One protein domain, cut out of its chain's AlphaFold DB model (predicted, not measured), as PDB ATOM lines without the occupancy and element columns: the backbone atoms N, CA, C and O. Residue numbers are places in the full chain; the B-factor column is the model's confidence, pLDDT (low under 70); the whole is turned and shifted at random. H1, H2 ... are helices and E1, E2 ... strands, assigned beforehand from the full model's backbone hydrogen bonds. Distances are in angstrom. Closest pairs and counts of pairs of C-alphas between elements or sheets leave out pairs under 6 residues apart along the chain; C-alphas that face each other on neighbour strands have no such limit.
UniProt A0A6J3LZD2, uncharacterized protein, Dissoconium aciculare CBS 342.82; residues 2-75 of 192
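AT A GLANCE: This is residues 2 to 75 of the 192 residues of an uncharacterized protein of Dissoconium aciculare CBS 342.82 (UniProt A0A6J3LZD2). A small sheet of three parallel strands, E1, E2 and E3, makes the core, with H1 packed over one of its faces along the strands. H2 is near H1 and reaches the sheet only with residues 40 to 42, while the short H3 sits by E3, and the stretch before E1 runs out to Lys 2 as a tail. The printed part has 74 residues, with three named helices and three named strands in the order E1 H1 E2 H2 E3 H3; the sheet's order is E1 E2 E3. The class is mixed, helices and strands, with under half of the residues in named elements. The whole is compact, with a radius of gyration of the C-alphas of 12.3 A, and flat, spanning 36 by 33 by 16 A.

IN THESE COORDINATES: Start with the sheet's inner strand: find C-alpha 32 at (16.326, 37.086, -2.029), from where E2, residues 32 to 36, runs 13.7 A. Beside it look for the edge strands E1, residues 8 to 11, 9.6 A, and E3, residues 58 to 61, 10.3 A. H1 is residues 17 to 24, 10.5 A. For the longest helix, H2, residues 40 to 49, find C-alpha 40 at (0.659, 43.664, -9.414); it runs 14.3 A. H3, residues 70 to 74, runs 8.2 A to C-alpha 74 at (22.256, 43.764, -9.345).

HOW THE PARTS SIT: E1 and E2 are parallel at 12 degrees, and you find N 10 and O 33 within hydrogen-bond range at 2.8 A. E2 and E3 are parallel at 17 degrees, with N 34 and O 58 at 2.9 A. E1 and E3 are apart. H1 is on the sheet at a height of 10.1 A, over E2, and runs along the strands, at 13 degrees to E2 on the local plane. Its closest C-alphas to E2 are Leu 19 and Cys 32, 7.2 A. E1, H1, E2 and E2, H2, E3 are strand-helix-strand units, two parallel neighbour strands with a helix between, each with a right-handed crossover. H2 only grazes the sheet with residues 40 to 42, and is near H1. H3 only grazes it with residues 70 to 74; the closest C-alphas of E3 and H3 are Ile 60 and Pro 70, 7.0 A. In H1 and H2 every O i to N i+4 pair is within hydrogen-bond range; in H3, 0 of 1, beside 2 of 2 O i to N i+3 pairs.

THE WHOLE: The two C-alphas farthest apart are those of Lys 2 and Glu 47, 36.0 A. The printed part has no cut, and no link is long. In this model the pLDDT is under 70 at residues 2 to 4; the mean of the printed part is 94.6.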
ATOM      1  N   LYS A   2      33.348  32.904   2.922       36.16
ATOM      2  CA  LYS A   2      32.511  33.979   3.478       36.16
ATOM      3  C   LYS A   2      31.319  33.349   4.209       36.16
ATOM      4  O   LYS A   2      30.719  32.414   3.696       36.16
ATOM      5  N   LYS A   3      31.040  33.849   5.414       42.81
ATOM      6  CA  LYS A   3      29.907  33.482   6.284       42.81
ATOM      7  C   LYS A   3      28.632  34.277   5.951       42.81
ATOM      8  O   LYS A   3      27.698  34.276   6.743       42.81
ATOM      9  N   ASP A   4      28.599  34.932   4.794       62.44
ATOM     10  CA  ASP A   4      27.436  35.663   4.301       62.44
ATOM     11  C   ASP A   4      26.708  34.741   3.316       62.44
ATOM     12  O   ASP A   4      27.336  34.244   2.378       62.44
ATOM     13  N   GLY A   5      25.428  34.442   3.560       77.69
ATOM     14  CA  GLY A   5      24.651  33.529   2.711       77.69
ATOM     15  C   GLY A   5      24.579  33.983   1.243       77.69
ATOM     16  O   GLY A   5      24.840  35.147   0.930       77.69
ATOM     17  N   ALA A   6      24.258  33.054   0.342       91.00
ATOM     18  CA  ALA A   6      24.192  33.311  -1.096       91.00
ATOM     19  C   ALA A   6      23.033  34.256  -1.458       91.00
ATOM     20  O   ALA A   6      21.949  34.168  -0.888       91.00
ATOM     21  N   THR A   7      23.256  35.148  -2.424       97.12
ATOM     22  CA  THR A   7      22.214  36.041  -2.954       97.12
ATOM     23  C   THR A   7      21.460  35.366  -4.092       97.12
ATOM     24  O   THR A   7      22.092  34.856  -5.020       97.12
ATOM     25  N   LEU A   8      20.127  35.414  -4.058       98.25
ATOM     26  CA  LEU A   8      19.267  34.782  -5.058       98.25
ATOM     27  C   LEU A   8      18.376  35.803  -5.774       98.25
ATOM     28  O   LEU A   8      17.833  36.698  -5.131       98.25
ATOM     29  N   LEU A   9      18.201  35.646  -7.086       98.75
ATOM     30  CA  LEU A   9      17.212  36.362  -7.893       98.75
ATOM     31  C   LEU A   9      16.229  35.368  -8.519       98.75
ATOM     32  O   LEU A   9      16.651  34.465  -9.232       98.75
ATOM     33  N   ASP A  10      14.938  35.567  -8.298       98.62
ATOM     34  CA  ASP A  10      13.858  34.902  -9.025       98.62
ATOM     35  C   ASP A  10      13.407  35.797 -10.191       98.62
ATOM     36  O   ASP A  10      12.850  36.877  -9.970       98.62
ATOM     37  N   LEU A  11      13.736  35.403 -11.422       98.50
ATOM     38  CA  LEU A  11      13.523  36.186 -12.641       98.50
ATOM     39  C   LEU A  11      12.237  35.739 -13.350       98.50
ATOM     40  O   LEU A  11      12.131  34.592 -13.779       98.50
ATOM     41  N   GLY A  12      11.290  36.666 -13.506       97.69
ATOM     42  CA  GLY A  12       9.916  36.359 -13.906       97.69
ATOM     43  C   GLY A  12       9.118  35.762 -12.748       97.69
ATOM     44  O   GLY A  12       8.492  34.716 -12.902       97.69
ATOM     45  N   CYS A  13       9.207  36.375 -11.564       97.62
ATOM     46  CA  CYS A  13       8.750  35.756 -10.321       97.62
ATOM     47  C   CYS A  13       7.222  35.693 -10.155       97.62
ATOM     48  O   CYS A  13       6.744  34.924  -9.321       97.62
ATOM     49  N   ALA A  14       6.431  36.457 -10.913       97.44
ATOM     50  CA  ALA A  14       4.972  36.524 -10.823       97.44
ATOM     51  C   ALA A  14       4.452  36.698  -9.379       97.44
ATOM     52  O   ALA A  14       4.547  37.776  -8.806       97.44
ATOM     53  N   PHE A  15       3.901  35.641  -8.771       97.75
ATOM     54  CA  PHE A  15       3.436  35.621  -7.376       97.75
ATOM     55  C   PHE A  15       4.547  35.255  -6.375       97.75
ATOM     56  O   PHE A  15       4.254  34.959  -5.221       97.75
ATOM     57  N   ALA A  16       5.807  35.193  -6.801       97.38
ATOM     58  CA  ALA A  16       6.984  34.807  -6.022       97.38
ATOM     59  C   ALA A  16       6.797  33.521  -5.194       97.38
ATOM     60  O   ALA A  16       7.198  33.446  -4.031       97.38
ATOM     61  N   GLN A  17       6.147  32.511  -5.781       96.50
ATOM     62  CA  GLN A  17       5.859  31.243  -5.101       96.50
ATOM     63  C   GLN A  17       7.146  30.490  -4.747       96.50
ATOM     64  O   GLN A  17       7.279  30.003  -3.624       96.50
ATOM     65  N   ASP A  18       8.112  30.463  -5.667       95.81
ATOM     66  CA  ASP A  18       9.408  29.816  -5.456       95.81
ATOM     67  C   ASP A  18      10.185  30.505  -4.324       95.81
ATOM     68  O   ASP A  18      10.684  29.839  -3.415       95.81
ATOM     69  N   LEU A  19      10.214  31.844  -4.297       96.44
ATOM     70  CA  LEU A  19      10.830  32.597  -3.198       96.44
ATOM     71  C   LEU A  19      10.167  32.319  -1.850       96.44
ATOM     72  O   LEU A  19      10.858  32.091  -0.860       96.44
ATOM     73  N   ARG A  20       8.833  32.311  -1.802       97.19
ATOM     74  CA  ARG A  20       8.080  32.004  -0.579       97.19
ATOM     75  C   ARG A  20       8.379  30.599  -0.079       97.19
ATOM     76  O   ARG A  20       8.555  30.405   1.122       97.19
ATOM     77  N   ARG A  21       8.498  29.632  -0.993       96.12
ATOM     78  CA  ARG A  21       8.908  28.268  -0.658       96.12
ATOM     79  C   ARG A  21      10.311  28.240  -0.052       96.12
ATOM     80  O   ARG A  21      10.482  27.642   1.004       96.12
ATOM     81  N   LEU A  22      11.277  28.919  -0.673       94.19
ATOM     82  CA  LEU A  22      12.656  29.001  -0.181       94.19
ATOM     83  C   LEU A  22      12.739  29.636   1.211       94.19
ATOM     84  O   LEU A  22      13.430  29.121   2.087       94.19
ATOM     85  N   VAL A  23      12.015  30.734   1.432       94.94
ATOM     86  CA  VAL A  23      11.977  31.408   2.737       94.94
ATOM     87  C   VAL A  23      11.328  30.519   3.796       94.94
ATOM     88  O   VAL A  23      11.847  30.413   4.906       94.94
ATOM     89  N   ALA A  24      10.248  29.811   3.451       95.19
ATOM     90  CA  ALA A  24       9.630  28.832   4.343       95.19
ATOM     91  C   ALA A  24      10.572  27.660   4.693       95.19
ATOM     92  O   ALA A  24      10.489  27.125   5.796       95.19
ATOM     93  N   ASP A  25      11.490  27.297   3.792       94.75
ATOM     94  CA  ASP A  25      12.539  26.290   4.018       94.75
ATOM     95  C   ASP A  25      13.764  26.829   4.786       94.75
ATOM     96  O   ASP A  25      14.717  26.088   5.033       94.75
ATOM     97  N   GLY A  26      13.748  28.097   5.209       92.75
ATOM     98  CA  GLY A  26      14.773  28.692   6.070       92.75
ATOM     99  C   GLY A  26      15.824  29.535   5.346       92.75
ATOM    100  O   GLY A  26      16.794  29.958   5.979       92.75
ATOM    101  N   VAL A  27      15.653  29.816   4.050       93.38
ATOM    102  CA  VAL A  27      16.481  30.811   3.353       93.38
ATOM    103  C   VAL A  27      16.139  32.208   3.876       93.38
ATOM    104  O   VAL A  27      14.973  32.578   3.992       93.38
ATOM    105  N   ASP A  28      17.155  33.018   4.181       95.25
ATOM    106  CA  ASP A  28      16.941  34.395   4.622       95.25
ATOM    107  C   ASP A  28      16.377  35.246   3.476       95.25
ATOM    108  O   ASP A  28      17.090  35.606   2.535       95.25
ATOM    109  N   GLY A  29      15.098  35.618   3.581       95.44
ATOM    110  CA  GLY A  29      14.399  36.413   2.573       95.44
ATOM    111  C   GLY A  29      15.094  37.729   2.224       95.44
ATOM    112  O   GLY A  29      14.957  38.183   1.093       95.44
ATOM    113  N   ARG A  30      15.909  38.303   3.122       96.50
ATOM    114  CA  ARG A  30      16.675  39.542   2.875       96.50
ATOM    115  C   ARG A  30      17.781  39.373   1.829       96.50
ATOM    116  O   ARG A  30      18.286  40.371   1.310       96.50
ATOM    117  N   GLN A  31      18.169  38.130   1.543       96.12
ATOM    118  CA  GLN A  31      19.133  37.761   0.503       96.12
ATOM    119  C   GLN A  31      18.455  37.421  -0.833       96.12
ATOM    120  O   GLN A  31      19.144  37.171  -1.824       96.12
ATOM    121  N   CYS A  32      17.123  37.434  -0.867       97.88
ATOM    122  CA  CYS A  32      16.326  37.086  -2.029       97.88
ATOM    123  C   CYS A  32      15.757  38.331  -2.714       97.88
ATOM    124  O   CYS A  32      15.202  39.237  -2.081       97.88
ATOM    125  N   TYR A  33      15.854  38.323  -4.035       98.62
ATOM    126  CA  TYR A  33      15.279  39.301  -4.938       98.62
ATOM    127  C   TYR A  33      14.262  38.599  -5.833       98.62
ATOM    128  O   TYR A  33      14.506  37.481  -6.279       98.62
ATOM    129  N   GLY A  34      13.143  39.251  -6.119       98.56
ATOM    130  CA  GLY A  34      12.224  38.854  -7.183       98.56
ATOM    131  C   GLY A  34      12.140  39.962  -8.221       98.56
ATOM    132  O   GLY A  34      12.099  41.138  -7.857       98.56
ATOM    133  N   SER A  35      12.116  39.610  -9.499       98.69
ATOM    134  CA  SER A  35      11.919  40.573 -10.576       98.69
ATOM    135  C   SER A  35      10.856  40.093 -11.542       98.69
ATOM    136  O   SER A  35      10.863  38.935 -11.950       98.69
ATOM    137  N   ASP A  36       9.993  41.005 -11.959       98.44
ATOM    138  CA  ASP A  36       9.002  40.785 -13.010       98.44
ATOM    139  C   ASP A  36       8.758  42.111 -13.747       98.44
ATOM    140  O   ASP A  36       9.153  43.172 -13.261       98.44
ATOM    141  N   LEU A  37       8.101  42.076 -14.907       97.44
ATOM    142  CA  LEU A  37       7.783  43.280 -15.679       97.44
ATOM    143  C   LEU A  37       6.892  44.237 -14.872       97.44
ATOM    144  O   LEU A  37       6.996  45.457 -14.995       97.44
ATOM    145  N   ARG A  38       6.006  43.677 -14.041       96.50
ATOM    146  CA  ARG A  38       5.059  44.403 -13.189       96.50
ATOM    147  C   ARG A  38       4.911  43.711 -11.838       96.50
ATOM    148  O   ARG A  38       4.987  42.492 -11.755       96.50
ATOM    149  N   LEU A  39       4.627  44.481 -10.788       97.38
ATOM    150  CA  LEU A  39       4.516  43.957  -9.417       97.38
ATOM    151  C   LEU A  39       3.075  43.719  -8.944       97.38
ATOM    152  O   LEU A  39       2.882  43.306  -7.805       97.38
ATOM    153  N   ASP A  40       2.062  43.889  -9.802       97.75
ATOM    154  CA  ASP A  40       0.659  43.664  -9.414       97.75
ATOM    155  C   ASP A  40       0.423  42.228  -8.893       97.75
ATOM    156  O   ASP A  40      -0.324  42.011  -7.942       97.75
ATOM    157  N   LEU A  41       1.101  41.232  -9.479       97.12
ATOM    158  CA  LEU A  41       1.020  39.834  -9.031       97.12
ATOM    159  C   LEU A  41       1.720  39.597  -7.687       97.12
ATOM    160  O   LEU A  41       1.342  38.689  -6.950       97.12
ATOM    161  N   ILE A  42       2.706  40.425  -7.338       97.94
ATOM    162  CA  ILE A  42       3.352  40.380  -6.025       97.94
ATOM    163  C   ILE A  42       2.408  40.915  -4.954       97.94
ATOM    164  O   ILE A  42       2.300  40.296  -3.895       97.94
ATOM    165  N   ASP A  43       1.681  41.997  -5.238       97.19
ATOM    166  CA  ASP A  43       0.660  42.519  -4.327       97.19
ATOM    167  C   ASP A  43      -0.460  41.505  -4.085       97.19
ATOM    168  O   ASP A  43      -0.772  41.209  -2.928       97.19
ATOM    169  N   LEU A  44      -0.969  40.871  -5.146       97.44
ATOM    170  CA  LEU A  44      -1.908  39.751  -5.015       97.44
ATOM    171  C   LEU A  44      -1.285  38.552  -4.284       97.44
ATOM    172  O   LEU A  44      -1.966  37.858  -3.531       97.44
ATOM    173  N   GLY A  45       0.014  38.309  -4.463       97.12
ATOM    174  CA  GLY A  45       0.764  37.315  -3.701       97.12
ATOM    175  C   GLY A  45       0.732  37.605  -2.201       97.12
ATOM    176  O   GLY A  45       0.444  36.708  -1.414       97.12
ATOM    177  N   TYR A  46       0.953  38.853  -1.791       98.19
ATOM    178  CA  TYR A  46       0.859  39.230  -0.381       98.19
ATOM    179  C   TYR A  46      -0.546  39.013   0.197       98.19
ATOM    180  O   TYR A  46      -0.664  38.602   1.351       98.19
ATOM    181  N   GLU A  47      -1.606  39.239  -0.580       97.12
ATOM    182  CA  GLU A  47      -2.984  38.941  -0.158       97.12
ATOM    183  C   GLU A  47      -3.240  37.433  -0.035       97.12
ATOM    184  O   GLU A  47      -3.816  36.969   0.954       97.12
ATOM    185  N   LEU A  48      -2.777  36.659  -1.021       97.44
ATOM    186  CA  LEU A  48      -2.947  35.209  -1.084       97.44
ATOM    187  C   LEU A  48      -2.213  34.493   0.057       97.44
ATOM    188  O   LEU A  48      -2.790  33.631   0.721       97.44
ATOM    189  N   PHE A  49      -0.947  34.849   0.285       97.00
ATOM    190  CA  PHE A  49      -0.065  34.176   1.242       97.00
ATOM    191  C   PHE A  49      -0.052  34.831   2.629       97.00
ATOM    192  O   PHE A  49       0.402  34.205   3.587       97.00
ATOM    193  N   ARG A  50      -0.593  36.051   2.761       97.44
ATOM    194  CA  ARG A  50      -0.683  36.822   4.017       97.44
ATOM    195  C   ARG A  50       0.664  37.000   4.721       97.44
ATOM    196  O   ARG A  50       0.758  36.889   5.941       97.44
ATOM    197  N   ASP A  51       1.702  37.289   3.948       97.12
ATOM    198  CA  ASP A  51       3.099  37.277   4.390       97.12
ATOM    199  C   ASP A  51       3.820  38.618   4.199       97.12
ATOM    200  O   ASP A  51       5.047  38.674   4.213       97.12
ATOM    201  N   ARG A  52       3.080  39.727   4.050       95.75
ATOM    202  CA  ARG A  52       3.664  41.068   3.841       95.75
ATOM    203  C   ARG A  52       4.669  41.468   4.925       95.75
ATOM    204  O   ARG A  52       5.682  42.086   4.619       95.75
ATOM    205  N   GLU A  53       4.419  41.050   6.161       95.88
ATOM    206  CA  GLU A  53       5.277  41.351   7.312       95.88
ATOM    207  C   GLU A  53       6.416  40.341   7.521       95.88
ATOM    208  O   GLU A  53       7.305  40.593   8.329       95.88
ATOM    209  N   THR A  54       6.407  39.194   6.833       94.75
ATOM    210  CA  THR A  54       7.366  38.093   7.063       94.75
ATOM    211  C   THR A  54       8.253  37.804   5.853       94.75
ATOM    212  O   THR A  54       9.400  37.380   6.012       94.75
ATOM    213  N   LEU A  55       7.773  38.065   4.636       96.62
ATOM    214  CA  LEU A  55       8.554  37.948   3.411       96.62
ATOM    215  C   LEU A  55       9.397  39.212   3.208       96.62
ATOM    216  O   LEU A  55       8.989  40.170   2.557       96.62
ATOM    217  N   HIS A  56      10.615  39.189   3.743       96.50
ATOM    218  CA  HIS A  56      11.567  40.305   3.667       96.50
ATOM    219  C   HIS A  56      12.388  40.357   2.363       96.50
ATOM    220  O   HIS A  56      13.476  40.938   2.335       96.50
ATOM    221  N   SER A  57      11.890  39.733   1.292       97.56
ATOM    222  CA  SER A  57      12.497  39.782  -0.042       97.56
ATOM    223  C   SER A  57      12.267  41.117  -0.732       97.56
ATOM    224  O   SER A  57      11.307  41.831  -0.450       97.56
ATOM    225  N   LYS A  58      13.175  41.468  -1.646       98.12
ATOM    226  CA  LYS A  58      13.105  42.721  -2.405       98.12
ATOM    227  C   LYS A  58      12.543  42.457  -3.793       98.12
ATOM    228  O   LYS A  58      13.070  41.614  -4.511       98.12
ATOM    229  N   PHE A  59      11.520  43.206  -4.183       98.50
ATOM    230  CA  PHE A  59      10.887  43.071  -5.493       98.50
ATOM    231  C   PHE A  59      11.236  44.243  -6.406       98.50
ATOM    232  O   PHE A  59      11.238  45.394  -5.969       98.50
ATOM    233  N   ILE A  60      11.555  43.942  -7.664       98.56
ATOM    234  CA  ILE A  60      11.990  44.912  -8.669       98.56
ATOM    235  C   ILE A  60      11.075  44.788  -9.890       98.56
ATOM    236  O   ILE A  60      10.995  43.729 -10.504       98.56
ATOM    237  N   ALA A  61      10.394  45.878 -10.247       98.44
ATOM    238  CA  ALA A  61       9.730  45.986 -11.543       98.44
ATOM    239  C   ALA A  61      10.795  46.287 -12.605       98.44
ATOM    240  O   ALA A  61      11.463  47.321 -12.514       98.44
ATOM    241  N   ALA A  62      10.985  45.402 -13.579       98.12
ATOM    242  CA  ALA A  62      11.974  45.606 -14.629       98.12
ATOM    243  C   ALA A  62      11.609  44.869 -15.916       98.12
ATOM    244  O   ALA A  62      11.214  43.704 -15.894       98.12
ATOM    245  N   ASP A  63      11.829  45.545 -17.039       97.75
ATOM    246  CA  ASP A  63      11.931  44.893 -18.335       97.75
ATOM    247  C   ASP A  63      13.338  44.297 -18.481       97.75
ATOM    248  O   ASP A  63      14.337  45.014 -18.435       97.75
ATOM    249  N   VAL A  64      13.424  42.976 -18.641       97.00
ATOM    250  CA  VAL A  64      14.701  42.267 -18.809       97.00
ATOM    251  C   VAL A  64      15.395  42.625 -20.128       97.00
ATOM    252  O   VAL A  64      16.610  42.473 -20.236       97.00
ATOM    253  N   PHE A  65      14.657  43.112 -21.127       96.94
ATOM    254  CA  PHE A  65      15.218  43.529 -22.412       96.94
ATOM    255  C   PHE A  65      15.781  44.951 -22.379       96.94
ATOM    256  O   PHE A  65      16.597  45.305 -23.232       96.94
ATOM    257  N   ASP A  66      15.404  45.751 -21.380       96.44
ATOM    258  CA  ASP A  66      15.950  47.085 -21.179       96.44
ATOM    259  C   ASP A  66      17.314  47.008 -20.472       96.44
ATOM    260  O   ASP A  66      17.439  46.609 -19.308       96.44
ATOM    261  N   ALA A  67      18.356  47.408 -21.203       91.00
ATOM    262  CA  ALA A  67      19.736  47.411 -20.733       91.00
ATOM    263  C   ALA A  67      19.974  48.365 -19.552       91.00
ATOM    264  O   ALA A  67      20.907  48.121 -18.784       91.00
ATOM    265  N   GLU A  68      19.124  49.384 -19.397       93.88
ATOM    266  CA  GLU A  68      19.173  50.392 -18.333       93.88
ATOM    267  C   GLU A  68      18.092  50.167 -17.265       93.88
ATOM    268  O   GLU A  68      17.847  51.027 -16.414       93.88
ATOM    269  N   SER A  69      17.454  48.992 -17.268       96.62
ATOM    270  CA  SER A  69      16.428  48.666 -16.285       96.62
ATOM    271  C   SER A  69      16.977  48.683 -14.851       96.62
ATOM    272  O   SER A  69      18.187  48.542 -14.615       96.62
ATOM    273  N   PRO A  70      16.099  48.758 -13.833       98.19
ATOM    274  CA  PRO A  70      16.514  48.676 -12.435       98.19
ATOM    275  C   PRO A  70      17.280  47.395 -12.060       98.19
ATOM    276  O   PRO A  70      17.863  47.344 -10.977       98.19
ATOM    277  N   LEU A  71      17.317  46.365 -12.917       97.88
ATOM    278  CA  LEU A  71      18.143  45.168 -12.724       97.88
ATOM    279  C   LEU A  71      19.647  45.455 -12.792       97.88
ATOM    280  O   LEU A  71      20.425  44.731 -12.168       97.88
ATOM    281  N   THR A  72      20.072  46.531 -13.460       97.69
ATOM    282  CA  THR A  72      21.483  46.956 -13.533       97.69
ATOM    283  C   THR A  72      22.126  47.117 -12.152       97.69
ATOM    284  O   THR A  72      23.308  46.814 -11.968       97.69
ATOM    285  N   GLN A  73      21.345  47.490 -11.130       97.69
ATOM    286  CA  GLN A  73      21.826  47.596  -9.750       97.69
ATOM    287  C   GLN A  73      22.313  46.256  -9.165       97.69
ATOM    288  O   GLN A  73      23.035  46.257  -8.163       97.69
ATOM    289  N   LEU A  74      21.914  45.125  -9.758       98.31
ATOM    290  CA  LEU A  74      22.256  43.764  -9.345       98.31
ATOM    291  C   LEU A  74      23.386  43.137 -10.176       98.31
ATOM    292  O   LEU A  74      23.798  42.019  -9.864       98.31
ATOM    293  N   TYR A  75      23.924  43.829 -11.188       98.38
ATOM    294  CA  TYR A  75      25.021  43.294 -12.002       98.38
ATOM    295  C   TYR A  75      26.223  42.865 -11.157       98.38
ATOM    296  O   TYR A  75      26.698  43.601 -10.289       98.38
TER     297      TYR A  75